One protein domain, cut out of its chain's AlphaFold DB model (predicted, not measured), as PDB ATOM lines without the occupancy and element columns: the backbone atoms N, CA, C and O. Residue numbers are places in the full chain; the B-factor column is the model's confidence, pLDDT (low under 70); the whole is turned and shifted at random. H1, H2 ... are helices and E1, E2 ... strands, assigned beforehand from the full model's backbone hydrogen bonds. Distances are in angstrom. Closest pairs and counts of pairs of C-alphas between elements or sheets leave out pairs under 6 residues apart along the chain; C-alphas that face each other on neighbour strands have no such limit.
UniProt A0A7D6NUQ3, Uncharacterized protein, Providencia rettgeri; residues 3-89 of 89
ATOM      1  N   TYR A   3      -2.901 -34.392  54.432       98.38
ATOM      2  CA  TYR A   3      -2.920 -34.219  52.986       98.38
ATOM      3  C   TYR A   3      -2.078 -35.320  52.351       98.38
ATOM      4  O   TYR A   3      -0.884 -35.411  52.626       98.38
ATOM      5  N   THR A   4      -2.690 -36.153  51.512       98.06
ATOM      6  CA  THR A   4      -1.987 -37.242  50.824       98.06
ATOM      7  C   THR A   4      -1.734 -36.925  49.362       98.06
ATOM      8  O   THR A   4      -2.620 -36.434  48.655       98.06
ATOM      9  N   ASP A   5      -0.559 -37.307  48.874       98.50
ATOM     10  CA  ASP A   5      -0.303 -37.325  47.440       98.50
ATOM     11  C   ASP A   5      -0.876 -38.592  46.763       98.50
ATOM     12  O   ASP A   5      -1.605 -39.384  47.364       98.50
ATOM     13  N   SER A   6      -0.603 -38.750  45.471       98.06
ATOM     14  CA  SER A   6      -1.063 -39.831  44.615       98.06
ATOM     15  C   SER A   6      -0.354 -41.151  44.897       98.06
ATOM     16  O   SER A   6       0.860 -41.240  44.793       98.06
ATOM     17  N   LEU A   7      -1.143 -42.207  45.086       98.38
ATOM     18  CA  LEU A   7      -0.689 -43.604  45.110       98.38
ATOM     19  C   LEU A   7      -0.938 -44.354  43.785       98.38
ATOM     20  O   LEU A   7      -0.835 -45.575  43.725       98.38
ATOM     21  N   ALA A   8      -1.359 -43.643  42.736       97.38
ATOM     22  CA  ALA A   8      -1.744 -44.244  41.460       97.38
ATOM     23  C   ALA A   8      -0.535 -44.471  40.536       97.38
ATOM     24  O   ALA A   8       0.259 -43.555  40.337       97.38
ATOM     25  N   THR A   9      -0.485 -45.639  39.892       97.81
ATOM     26  CA  THR A   9       0.574 -46.083  38.960       97.81
ATOM     27  C   THR A   9       0.085 -46.420  37.534       97.81
ATOM     28  O   THR A   9       0.551 -47.390  36.935       97.81
ATOM     29  N   PRO A  10      -0.878 -45.685  36.940       96.69
ATOM     30  CA  PRO A  10      -1.410 -46.048  35.629       96.69
ATOM     31  C   PRO A  10      -0.323 -45.982  34.546       96.69
ATOM     32  O   PRO A  10       0.312 -44.947  34.353       96.69
ATOM     33  N   GLY A  11      -0.143 -47.088  33.819       96.31
ATOM     34  CA  GLY A  11       0.818 -47.190  32.716       96.31
ATOM     35  C   GLY A  11       2.282 -47.295  33.149       96.31
ATOM     36  O   GLY A  11       3.168 -47.176  32.307       96.31
ATOM     37  N   TYR A  12       2.555 -47.490  34.441       97.50
ATOM     38  CA  TYR A  12       3.919 -47.654  34.930       97.50
ATOM     39  C   TYR A  12       4.410 -49.081  34.671       97.50
ATOM     40  O   TYR A  12       3.650 -50.042  34.777       97.50
ATOM     41  N   TYR A  13       5.706 -49.227  34.387       96.75
ATOM     42  CA  TYR A  13       6.366 -50.526  34.479       96.75
ATOM     43  C   TYR A  13       6.529 -50.868  35.960       96.75
ATOM     44  O   TYR A  13       7.214 -50.156  36.690       96.75
ATOM     45  N   LEU A  14       5.858 -51.927  36.410       96.81
ATOM     46  CA  LEU A  14       5.860 -52.350  37.815       96.81
ATOM     47  C   LEU A  14       6.779 -53.546  38.081       96.81
ATOM     48  O   LEU A  14       7.230 -53.741  39.204       96.81
ATOM     49  N   VAL A  15       7.078 -54.331  37.045       95.19
ATOM     50  CA  VAL A  15       7.971 -55.492  37.110       95.19
ATOM     51  C   VAL A  15       9.228 -55.177  36.309       95.19
ATOM     52  O   VAL A  15       9.129 -54.734  35.164       95.19
ATOM     53  N   ASN A  16      10.403 -55.411  36.901       95.06
ATOM     54  CA  ASN A  16      11.712 -55.151  36.288       95.06
ATOM     55  C   ASN A  16      11.856 -53.721  35.730       95.06
ATOM     56  O   ASN A  16      12.417 -53.511  34.652       95.06
ATOM     57  N   ASN A  17      11.335 -52.727  36.452       97.62
ATOM     58  CA  ASN A  17      11.484 -51.331  36.067       97.62
ATOM     59  C   ASN A  17      12.937 -50.881  36.268       97.62
ATOM     60  O   ASN A  17      13.370 -50.642  37.387       97.62
ATOM     61  N   LEU A  18      13.685 -50.733  35.176       97.44
ATOM     62  CA  LEU A  18      15.102 -50.356  35.229       97.44
ATOM     63  C   LEU A  18      15.337 -48.907  35.679       97.44
ATOM     64  O   LEU A  18      16.430 -48.582  36.129       97.44
ATOM     65  N   ASN A  19      14.329 -48.040  35.543       98.19
ATOM     66  CA  ASN A  19      14.426 -46.630  35.922       98.19
ATOM     67  C   ASN A  19      13.996 -46.386  37.372       98.19
ATOM     68  O   ASN A  19      14.375 -45.373  37.950       98.19
ATOM     69  N   TYR A  20      13.178 -47.282  37.928       98.38
ATOM     70  CA  TYR A  20      12.743 -47.234  39.320       98.38
ATOM     71  C   TYR A  20      12.516 -48.657  39.862       98.38
ATOM     72  O   TYR A  20      11.367 -49.110  39.935       98.38
ATOM     73  N   PRO A  21      13.600 -49.382  40.186       98.06
ATOM     74  CA  PRO A  21      13.525 -50.784  40.600       98.06
ATOM     75  C   PRO A  21      12.709 -51.024  41.878       98.06
ATOM     76  O   PRO A  21      12.044 -52.050  41.993       98.06
ATOM     77  N   GLU A  22      12.713 -50.070  42.806       98.38
ATOM     78  CA  GLU A  22      12.150 -50.193  44.156       98.38
ATOM     79  C   GLU A  22      10.670 -49.782  44.243       98.38
ATOM     80  O   GLU A  22      10.070 -49.818  45.316       98.38
ATOM     81  N   ILE A  23      10.038 -49.423  43.117       98.12
ATOM     82  CA  ILE A  23       8.696 -48.821  43.100       98.12
ATOM     83  C   ILE A  23       7.635 -49.618  43.875       98.12
ATOM     84  O   ILE A  23       6.756 -49.032  44.507       98.12
ATOM     85  N   ILE A  24       7.696 -50.951  43.841       97.94
ATOM     86  CA  ILE A  24       6.752 -51.805  44.570       97.94
ATOM     87  C   ILE A  24       6.989 -51.739  46.078       97.94
ATOM     88  O   ILE A  24       6.023 -51.647  46.835       97.94
ATOM     89  N   GLU A  25       8.245 -51.764  46.511       98.25
ATOM     90  CA  GLU A  25       8.621 -51.703  47.925       98.25
ATOM     91  C   GLU A  25       8.253 -50.336  48.513       98.25
ATOM     92  O   GLU A  25       7.609 -50.266  49.563       98.25
ATOM     93  N   ASP A  26       8.524 -49.258  47.778       98.62
ATOM     94  CA  ASP A  26       8.190 -47.895  48.193       98.62
ATOM     95  C   ASP A  26       6.675 -47.655  48.264       98.62
ATOM     96  O   ASP A  26       6.186 -46.996  49.189       98.62
ATOM     97  N   LEU A  27       5.891 -48.230  47.345       98.38
ATOM     98  CA  LEU A  27       4.426 -48.183  47.422       98.38
ATOM     99  C   LEU A  27       3.895 -48.978  48.616       98.38
ATOM    100  O   LEU A  27       3.018 -48.486  49.329       98.38
ATOM    101  N   GLN A  28       4.431 -50.173  48.876       98.12
ATOM    102  CA  GLN A  28       4.048 -50.973  50.041       98.12
ATOM    103  C   GLN A  28       4.367 -50.248  51.352       98.12
ATOM    104  O   GLN A  28       3.515 -50.188  52.244       98.12
ATOM    105  N   TYR A  29       5.550 -49.638  51.450       98.62
ATOM    106  CA  TYR A  29       5.929 -48.831  52.604       98.62
ATOM    107  C   TYR A  29       5.031 -47.597  52.752       98.62
ATOM    108  O   TYR A  29       4.554 -47.304  53.849       98.62
ATOM    109  N   SER A  30       4.701 -46.927  51.647       98.62
ATOM    110  CA  SER A  30       3.762 -45.799  51.644       98.62
ATOM    111  C   SER A  30       2.377 -46.202  52.163       98.62
ATOM    112  O   SER A  30       1.796 -45.483  52.978       98.62
ATOM    113  N   TYR A  31       1.854 -47.366  51.761       98.50
ATOM    114  CA  TYR A  31       0.592 -47.888  52.294       98.50
ATOM    115  C   TYR A  31       0.676 -48.152  53.795       98.50
ATOM    116  O   TYR A  31      -0.233 -47.762  54.525       98.50
ATOM    117  N   TYR A  32       1.765 -48.768  54.261       98.19
ATOM    118  CA  TYR A  32       1.982 -49.020  55.684       98.19
ATOM    119  C   TYR A  32       2.005 -47.716  56.490       98.19
ATOM    120  O   TYR A  32       1.272 -47.592  57.470       98.19
ATOM    121  N   VAL A  33       2.790 -46.724  56.064       98.44
ATOM    122  CA  VAL A  33       2.894 -45.435  56.760       98.44
ATOM    123  C   VAL A  33       1.536 -44.744  56.834       98.44
ATOM    124  O   VAL A  33       1.139 -44.314  57.917       98.44
ATOM    125  N   LEU A  34       0.815 -44.659  55.710       98.44
ATOM    126  CA  LEU A  34      -0.469 -43.961  55.629       98.44
ATOM    127  C   LEU A  34      -1.590 -44.684  56.387       98.44
ATOM    128  O   LEU A  34      -2.391 -44.022  57.040       98.44
ATOM    129  N   ALA A  35      -1.641 -46.019  56.353       95.88
ATOM    130  CA  ALA A  35      -2.656 -46.799  57.069       95.88
ATOM    131  C   ALA A  35      -2.535 -46.704  58.601       95.88
ATOM    132  O   ALA A  35      -3.509 -46.965  59.300       95.88
ATOM    133  N   ASN A  36      -1.360 -46.329  59.117       96.00
ATOM    134  CA  ASN A  36      -1.091 -46.214  60.553       96.00
ATOM    135  C   ASN A  36      -1.178 -44.772  61.085       96.00
ATOM    136  O   ASN A  36      -0.784 -44.518  62.223       96.00
ATOM    137  N   GLN A  37      -1.661 -43.811  60.292       97.75
ATOM    138  CA  GLN A  37      -1.844 -42.441  60.770       97.75
ATOM    139  C   GLN A  37      -3.207 -42.245  61.440       97.75
ATOM    140  O   GLN A  37      -4.234 -42.664  60.909       97.75
ATOM    141  N   GLU A  38      -3.235 -41.501  62.546       97.38
ATOM    142  CA  GLU A  38      -4.480 -40.925  63.058       97.38
ATOM    143  C   GLU A  38      -4.887 -39.715  62.207       97.38
ATOM    144  O   GLU A  38      -4.089 -38.808  61.948       97.38
ATOM    145  N   VAL A  39      -6.146 -39.676  61.769       98.06
ATOM    146  CA  VAL A  39      -6.663 -38.597  60.926       98.06
ATOM    147  C   VAL A  39      -8.039 -38.149  61.398       98.06
ATOM    148  O   VAL A  39      -8.940 -38.955  61.580       98.06
ATOM    149  N   ASP A  40      -8.218 -36.841  61.581       98.50
ATOM    150  CA  ASP A  40      -9.549 -36.252  61.790       98.50
ATOM    151  C   ASP A  40     -10.137 -35.682  60.497       98.50
ATOM    152  O   ASP A  40     -11.339 -35.749  60.279       98.50
ATOM    153  N   ILE A  41      -9.284 -35.112  59.640       98.69
ATOM    154  CA  ILE A  41      -9.648 -34.507  58.354       98.69
ATOM    155  C   ILE A  41      -8.714 -35.075  57.294       98.69
ATOM    156  O   ILE A  41      -7.499 -34.840  57.359       98.69
ATOM    157  N   PHE A  42      -9.292 -35.786  56.332       98.69
ATOM    158  CA  PHE A  42      -8.596 -36.378  55.198       98.69
ATOM    159  C   PHE A  42      -8.833 -35.571  53.916       98.69
ATOM    160  O   PHE A  42      -9.976 -35.332  53.511       98.69
ATOM    161  N   VAL A  43      -7.737 -35.187  53.257       98.56
ATOM    162  CA  VAL A  43      -7.730 -34.595  51.915       98.56
ATOM    163  C   VAL A  43      -6.621 -35.217  51.064       98.56
ATOM    164  O   VAL A  43      -5.631 -35.726  51.586       98.56
ATOM    165  N   ALA A  44      -6.764 -35.141  49.743       98.62
ATOM    166  CA  ALA A  44      -5.794 -35.689  48.799       98.62
ATOM    167  C   ALA A  44      -5.498 -34.715  47.652       98.62
ATOM    168  O   ALA A  44      -6.263 -33.783  47.399       98.62
ATOM    169  N   SER A  45      -4.429 -34.981  46.896       98.25
ATOM    170  CA  SER A  45      -4.004 -34.148  45.762       98.25
ATOM    171  C   SER A  45      -5.007 -34.053  44.606       98.25
ATOM    172  O   SER A  45      -4.898 -33.154  43.772       98.25
ATOM    173  N   LYS A  46      -6.027 -34.922  44.573       98.25
ATOM    174  CA  LYS A  46      -7.163 -34.812  43.648       98.25
ATOM    175  C   LYS A  46      -8.500 -34.920  44.376       98.25
ATOM    176  O   LYS A  46      -8.680 -35.802  45.217       98.25
ATOM    177  N   GLY A  47      -9.435 -34.037  44.026       98.19
ATOM    178  CA  GLY A  47     -10.722 -33.857  44.710       98.19
ATOM    179  C   GLY A  47     -11.578 -35.121  44.786       98.19
ATOM    180  O   GLY A  47     -12.189 -35.410  45.814       98.19
ATOM    181  N   GLU A  48     -11.594 -35.906  43.714       98.00
ATOM    182  CA  GLU A  48     -12.360 -37.146  43.609       98.00
ATOM    183  C   GLU A  48     -11.899 -38.232  44.589       98.00
ATOM    184  O   GLU A  48     -12.690 -39.092  44.963       98.00
ATOM    185  N   ARG A  49     -10.647 -38.183  45.061       98.19
ATOM    186  CA  ARG A  49     -10.088 -39.204  45.964       98.19
ATOM    187  C   ARG A  49     -10.591 -39.085  47.400       98.19
ATOM    188  O   ARG A  49     -10.510 -40.056  48.141       98.19
ATOM    189  N   PHE A  50     -11.114 -37.921  47.780       98.38
ATOM    190  CA  PHE A  50     -11.636 -37.665  49.125       98.38
ATOM    191  C   PHE A  50     -13.061 -37.095  49.119       98.38
ATOM    192  O   PHE A  50     -13.518 -36.606  50.149       98.38
ATOM    193  N   GLY A  51     -13.761 -37.143  47.978       98.44
ATOM    194  CA  GLY A  51     -15.157 -36.704  47.874       98.44
ATOM    195  C   GLY A  51     -15.344 -35.188  47.965       98.44
ATOM    196  O   GLY A  51     -16.307 -34.722  48.564       98.44
ATOM    197  N   LEU A  52     -14.431 -34.396  47.389       98.69
ATOM    198  CA  LEU A  52     -14.440 -32.933  47.512       98.69
ATOM    199  C   LEU A  52     -15.791 -32.292  47.155       98.69
ATOM    200  O   LEU A  52     -16.225 -31.382  47.854       98.69
ATOM    201  N   LYS A  53     -16.444 -32.737  46.072       98.62
ATOM    202  CA  LYS A  53     -17.720 -32.154  45.623       98.62
ATOM    203  C   LYS A  53     -18.816 -32.333  46.673       98.62
ATOM    204  O   LYS A  53     -19.397 -31.340  47.101       98.62
ATOM    205  N   ASP A  54     -19.010 -33.561  47.137       98.56
ATOM    206  CA  ASP A  54     -20.050 -33.912  48.106       98.56
ATOM    207  C   ASP A  54     -19.783 -33.250  49.466       98.56
ATOM    208  O   ASP A  54     -20.690 -32.705  50.096       98.56
ATOM    209  N   LYS A  55     -18.514 -33.206  49.896       98.69
ATOM    210  CA  LYS A  55     -18.107 -32.512  51.128       98.69
ATOM    211  C   LYS A  55     -18.341 -31.002  51.041       98.69
ATOM    212  O   LYS A  55     -18.833 -30.405  51.994       98.69
ATOM    213  N   LEU A  56     -18.040 -30.373  49.901       98.62
ATOM    214  CA  LEU A  56     -18.329 -28.951  49.683       98.62
ATOM    215  C   LEU A  56     -19.829 -28.660  49.669       98.62
ATOM    216  O   LEU A  56     -20.249 -27.638  50.204       98.62
ATOM    217  N   GLU A  57     -20.634 -29.527  49.061       98.75
ATOM    218  CA  GLU A  57     -22.091 -29.399  49.082       98.75
ATOM    219  C   GLU A  57     -22.639 -29.527  50.508       98.75
ATOM    220  O   GLU A  57     -23.381 -28.659  50.963       98.75
ATOM    221  N   SER A  58     -22.196 -30.541  51.257       98.56
ATOM    222  CA  SER A  58     -22.569 -30.723  52.662       98.56
ATOM    223  C   SER A  58     -22.194 -29.505  53.518       98.56
ATOM    224  O   SER A  58     -23.018 -29.027  54.299       98.56
ATOM    225  N   LEU A  59     -20.995 -28.944  53.317       98.50
ATOM    226  CA  LEU A  59     -20.553 -27.731  54.008       98.50
ATOM    227  C   LEU A  59     -21.444 -26.523  53.678       98.50
ATOM    228  O   LEU A  59     -21.844 -25.791  54.580       98.50
ATOM    229  N   ARG A  60     -21.794 -26.325  52.400       98.44
ATOM    230  CA  ARG A  60     -22.701 -25.246  51.960       98.44
ATOM    231  C   ARG A  60     -24.103 -25.378  52.552       98.44
ATOM    232  O   ARG A  60     -24.757 -24.364  52.769       98.44
ATOM    233  N   ASN A  61     -24.524 -26.602  52.861       98.56
ATOM    234  CA  ASN A  61     -25.788 -26.901  53.528       98.56
ATOM    235  C   ASN A  61     -25.705 -26.802  55.067       98.56
ATOM    236  O   ASN A  61     -26.630 -27.221  55.759       98.56
ATOM    237  N   GLY A  62     -24.616 -26.246  55.613       98.56
ATOM    238  CA  GLY A  62     -24.469 -25.936  57.038       98.56
ATOM    239  C   GLY A  62     -23.781 -27.017  57.874       98.56
ATOM    240  O   GLY A  62     -23.667 -26.859  59.087       98.56
ATOM    241  N   ASN A  63     -23.292 -28.105  57.270       98.44
ATOM    242  CA  ASN A  63     -22.507 -29.095  58.004       98.44
ATOM    243  C   ASN A  63     -21.058 -28.618  58.190       98.44
ATOM    244  O   ASN A  63     -20.184 -28.900  57.370       98.44
ATOM    245  N   GLU A  64     -20.776 -27.950  59.308       97.88
ATOM    246  CA  GLU A  64     -19.426 -27.480  59.667       97.88
ATOM    247  C   GLU A  64     -18.391 -28.614  59.792       97.88
ATOM    248  O   GLU A  64     -17.184 -28.377  59.722       97.88
ATOM    249  N   LYS A  65     -18.848 -29.865  59.942       98.19
ATOM    250  CA  LYS A  65     -17.999 -31.056  60.050       98.19
ATOM    251  C   LYS A  65     -17.901 -31.859  58.753       98.19
ATOM    252  O   LYS A  65     -17.395 -32.972  58.782       98.19
ATOM    253  N   ALA A  66     -18.319 -31.313  57.610       98.56
ATOM    254  CA  ALA A  66     -18.346 -32.035  56.332       98.56
ATOM    255  C   ALA A  66     -16.998 -32.649  55.898       98.56
ATOM    256  O   ALA A  66     -16.974 -33.614  55.140       98.56
ATOM    257  N   PHE A  67     -15.874 -32.104  56.371       98.69
ATOM    258  CA  PHE A  67     -14.532 -32.607  56.064       98.69
ATOM    259  C   PHE A  67     -13.936 -33.506  57.153       98.69
ATOM    260  O   PHE A  67     -12.854 -34.054  56.941       98.69
ATOM    261  N   TYR A  68     -14.621 -33.673  58.289       98.75
ATOM    262  CA  TYR A  68     -14.212 -34.652  59.289       98.75
ATOM    263  C   TYR A  68     -14.467 -36.048  58.737       98.75
ATOM    264  O   TYR A  68     -15.601 -36.417  58.441       98.75
ATOM    265  N   ASP A  69     -13.389 -36.797  58.567       98.50
ATOM    266  CA  ASP A  69     -13.379 -38.062  57.849       98.50
ATOM    267  C   ASP A  69     -12.232 -38.918  58.384       98.50
ATOM    268  O   ASP A  69     -11.107 -38.870  57.878       98.50
ATOM    269  N   LYS A  70     -12.524 -39.642  59.469       97.88
ATOM    270  CA  LYS A  70     -11.545 -40.481  60.171       97.88
ATOM    271  C   LYS A  70     -11.192 -41.752  59.404       97.88
ATOM    272  O   LYS A  70     -10.093 -42.272  59.552       97.88
ATOM    273  N   ASP A  71     -12.101 -42.204  58.544       97.56
ATOM    274  CA  ASP A  71     -11.964 -43.462  57.808       97.56
ATOM    275  C   ASP A  71     -11.428 -43.249  56.381       97.56
ATOM    276  O   ASP A  71     -10.909 -44.176  55.754       97.56
ATOM    277  N   GLY A  72     -11.524 -42.023  55.854       98.19
ATOM    278  CA  GLY A  72     -11.218 -41.697  54.463       98.19
ATOM    279  C   GLY A  72      -9.797 -42.040  54.030       98.19
ATOM    280  O   GLY A  72      -9.609 -42.560  52.928       98.19
ATOM    281  N   LEU A  73      -8.802 -41.822  54.898       98.62
ATOM    282  CA  LEU A  73      -7.413 -42.183  54.606       98.62
ATOM    283  C   LEU A  73      -7.256 -43.699  54.438       98.62
ATOM    284  O   LEU A  73      -6.690 -44.150  53.444       98.62
ATOM    285  N   GLY A  74      -7.805 -44.484  55.369       98.19
ATOM    286  CA  GLY A  74      -7.745 -45.945  55.316       98.19
ATOM    287  C   GLY A  74      -8.434 -46.504  54.069       98.19
ATOM    288  O   GLY A  74      -7.862 -47.330  53.357       98.19
ATOM    289  N   LEU A  75      -9.621 -45.986  53.734       98.12
ATOM    290  CA  LEU A  75     -10.344 -46.364  52.516       98.12
ATOM    291  C   LEU A  75      -9.577 -45.993  51.238       98.12
ATOM    292  O   LEU A  75      -9.598 -46.752  50.266       98.12
ATOM    293  N   TYR A  76      -8.906 -44.837  51.212       98.56
ATOM    294  CA  TYR A  76      -8.088 -44.412  50.074       98.56
ATOM    295  C   TYR A  76      -6.865 -45.316  49.871       98.56
ATOM    296  O   TYR A  76      -6.588 -45.733  48.738       98.56
ATOM    297  N   VAL A  77      -6.164 -45.651  50.958       98.62
ATOM    298  CA  VAL A  77      -5.012 -46.561  50.937       98.62
ATOM    299  C   VAL A  77      -5.440 -47.943  50.455       98.62
ATOM    300  O   VAL A  77      -4.833 -48.470  49.526       98.62
ATOM    301  N   GLU A  78      -6.525 -48.499  50.997       98.50
ATOM    302  CA  GLU A  78      -6.983 -49.841  50.631       98.50
ATOM    303  C   GLU A  78      -7.414 -49.932  49.161       98.50
ATOM    304  O   GLU A  78      -7.010 -50.850  48.445       98.50
ATOM    305  N   LYS A  79      -8.157 -48.936  48.660       98.25
ATOM    306  CA  LYS A  79      -8.513 -48.867  47.232       98.25
ATOM    307  C   LYS A  79      -7.274 -48.795  46.339       98.25
ATOM    308  O   LYS A  79      -7.231 -49.441  45.294       98.25
ATOM    309  N   SER A  80      -6.266 -48.029  46.752       98.44
ATOM    310  CA  SER A  80      -5.006 -47.900  46.010       98.44
ATOM    311  C   SER A  80      -4.217 -49.212  46.012       98.44
ATOM    312  O   SER A  80      -3.756 -49.644  44.957       98.44
ATOM    313  N   ARG A  81      -4.146 -49.900  47.159       98.19
ATOM    314  CA  ARG A  81      -3.491 -51.206  47.318       98.19
ATOM    315  C   ARG A  81      -4.139 -52.282  46.446       98.19
ATOM    316  O   ARG A  81      -3.438 -52.999  45.737       98.19
ATOM    317  N   VAL A  82      -5.471 -52.372  46.454       98.12
ATOM    318  CA  VAL A  82      -6.219 -53.300  45.586       98.12
ATOM    319  C   VAL A  82      -5.967 -52.990  44.110       98.12
ATOM    320  O   VAL A  82      -5.754 -53.908  43.318       98.12
ATOM    321  N   SER A  83      -5.927 -51.707  43.736       97.62
ATOM    322  CA  SER A  83      -5.609 -51.316  42.363       97.62
ATOM    323  C   SER A  83      -4.195 -51.729  41.949       97.62
ATOM    324  O   SER A  83      -4.041 -52.183  40.819       97.62
ATOM    325  N   LEU A  84      -3.192 -51.600  42.825       97.56
ATOM    326  CA  LEU A  84      -1.826 -52.049  42.541       97.56
ATOM    327  C   LEU A  84      -1.772 -53.567  42.332       97.56
ATOM    328  O   LEU A  84      -1.186 -54.027  41.360       97.56
ATOM    329  N   ILE A  85      -2.430 -54.344  43.200       96.88
ATOM    330  CA  ILE A  85      -2.489 -55.810  43.072       96.88
ATOM    331  C   ILE A  85      -3.101 -56.215  41.731       96.88
ATOM    332  O   ILE A  85      -2.563 -57.083  41.055       96.88
ATOM    333  N   SER A  86      -4.187 -55.558  41.319       96.94
ATOM    334  CA  SER A  86      -4.819 -55.825  40.025       96.94
ATOM    335  C   SER A  86      -3.926 -55.486  38.828       96.94
ATOM    336  O   SER A  86      -4.146 -56.042  37.762       96.94
ATOM    337  N   GLN A  87      -2.966 -54.568  38.968       96.00
ATOM    338  CA  GLN A  87      -2.015 -54.217  37.903       96.00
ATOM    339  C   GLN A  87      -0.823 -55.184  37.824       96.00
ATOM    340  O   GLN A  87      -0.076 -55.139  36.850       96.00
ATOM    341  N   LEU A  88      -0.623 -56.021  38.847       93.31
ATOM    342  CA  LEU A  88       0.448 -57.021  38.917       93.31
ATOM    343  C   LEU A  88       0.009 -58.419  38.443       93.31
ATOM    344  O   LEU A  88       0.848 -59.319  38.393       93.31
ATOM    345  N   GLN A  89      -1.281 -58.609  38.144       83.81
ATOM    346  CA  GLN A  89      -1.854 -59.838  37.579       83.81
ATOM    347  C   GLN A  89      -1.852 -59.785  36.051       83.81
ATOM    348  O   GLN A  89      -1.554 -60.838  35.446       83.81
TER     349      GLN A  89
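AT A GLANCE: This is residues 3 to 89 of the 89 residues of an uncharacterized protein of Providencia rettgeri (UniProt A0A7D6NUQ3). Picture a loose rod: near one end the helices H1 and H3 run opposite ways as a narrow V, coming together at residues 31 to 35 of H1, and toward the other end lies the shorter helix H2, set off from both. The short strand E1 lies between H2 and the helix pair, and residues 3 to 22 run from beside E1 toward the open end of the V and fold back there into H1. Look for 87 printed residues with three named helices and one named strand, in the order H1, E1, H2, H3; 41 residues, under half, are in named elements, and the class is mostly helix. The radius of gyration of the C-alphas is 15.2 A, and the C-alphas span 51 by 24 by 20 A.

HOW THE PARTS SIT: Begin with the longest helix, H3, residues 72 to 87. H1, residues 23 to 35, touches H3 with residues 31 to 35 alone; the closest C-alphas of the two are those of Ala 35 and Gly 74, 5.4 A apart. Their lines stand at a shallow tilt of 23 degrees, opposite ways, with their centres 10.7 A apart. Next look at E1, residues 42 to 44: its closest C-alpha pair with H3 is Phe 42 and Leu 73, at 6.0 A. E1 pairs with no named strand, but residues 3 to 4 form a short parallel pairing with its residues 43 to 44. Then find H2, residues 52 to 60, which touches no helix and is apart from H1 and from H3. E1 and H2 are only just apart, with their closest C-alphas at 8.2 A. In the backbones of H1, H2 and H3, every O i to N i+4 pair is within hydrogen-bond range.

IN THESE COORDINATES: Find C-alpha 72 at (-11.218, -41.697, 54.463); from there H3 runs 22.7 A to C-alpha 87 at (-2.015, -54.217, 37.903). H1 starts at C-alpha 23, (8.696, -48.821, 43.100), and covers 18.1 A to C-alpha 35. H2 is 12.1 A long from C-alpha 52 to C-alpha 60, and E1 is 7.0 A long from C-alpha 42 to C-alpha 44.

THE WHOLE: Look to Leu 18 and Gly 62 for the two C-alphas farthest apart, 51.4 A. The printed part has no cut and runs from residue 3 to residue 89, the chain's last. The link from H2 to H3, 11 residues, is long; those from H1 to E1 and from E1 to H2 are short. Before H1, residues 3 to 22 hold no named element. The mean pLDDT of the printed part is 97.8, and no printed residue is under 70.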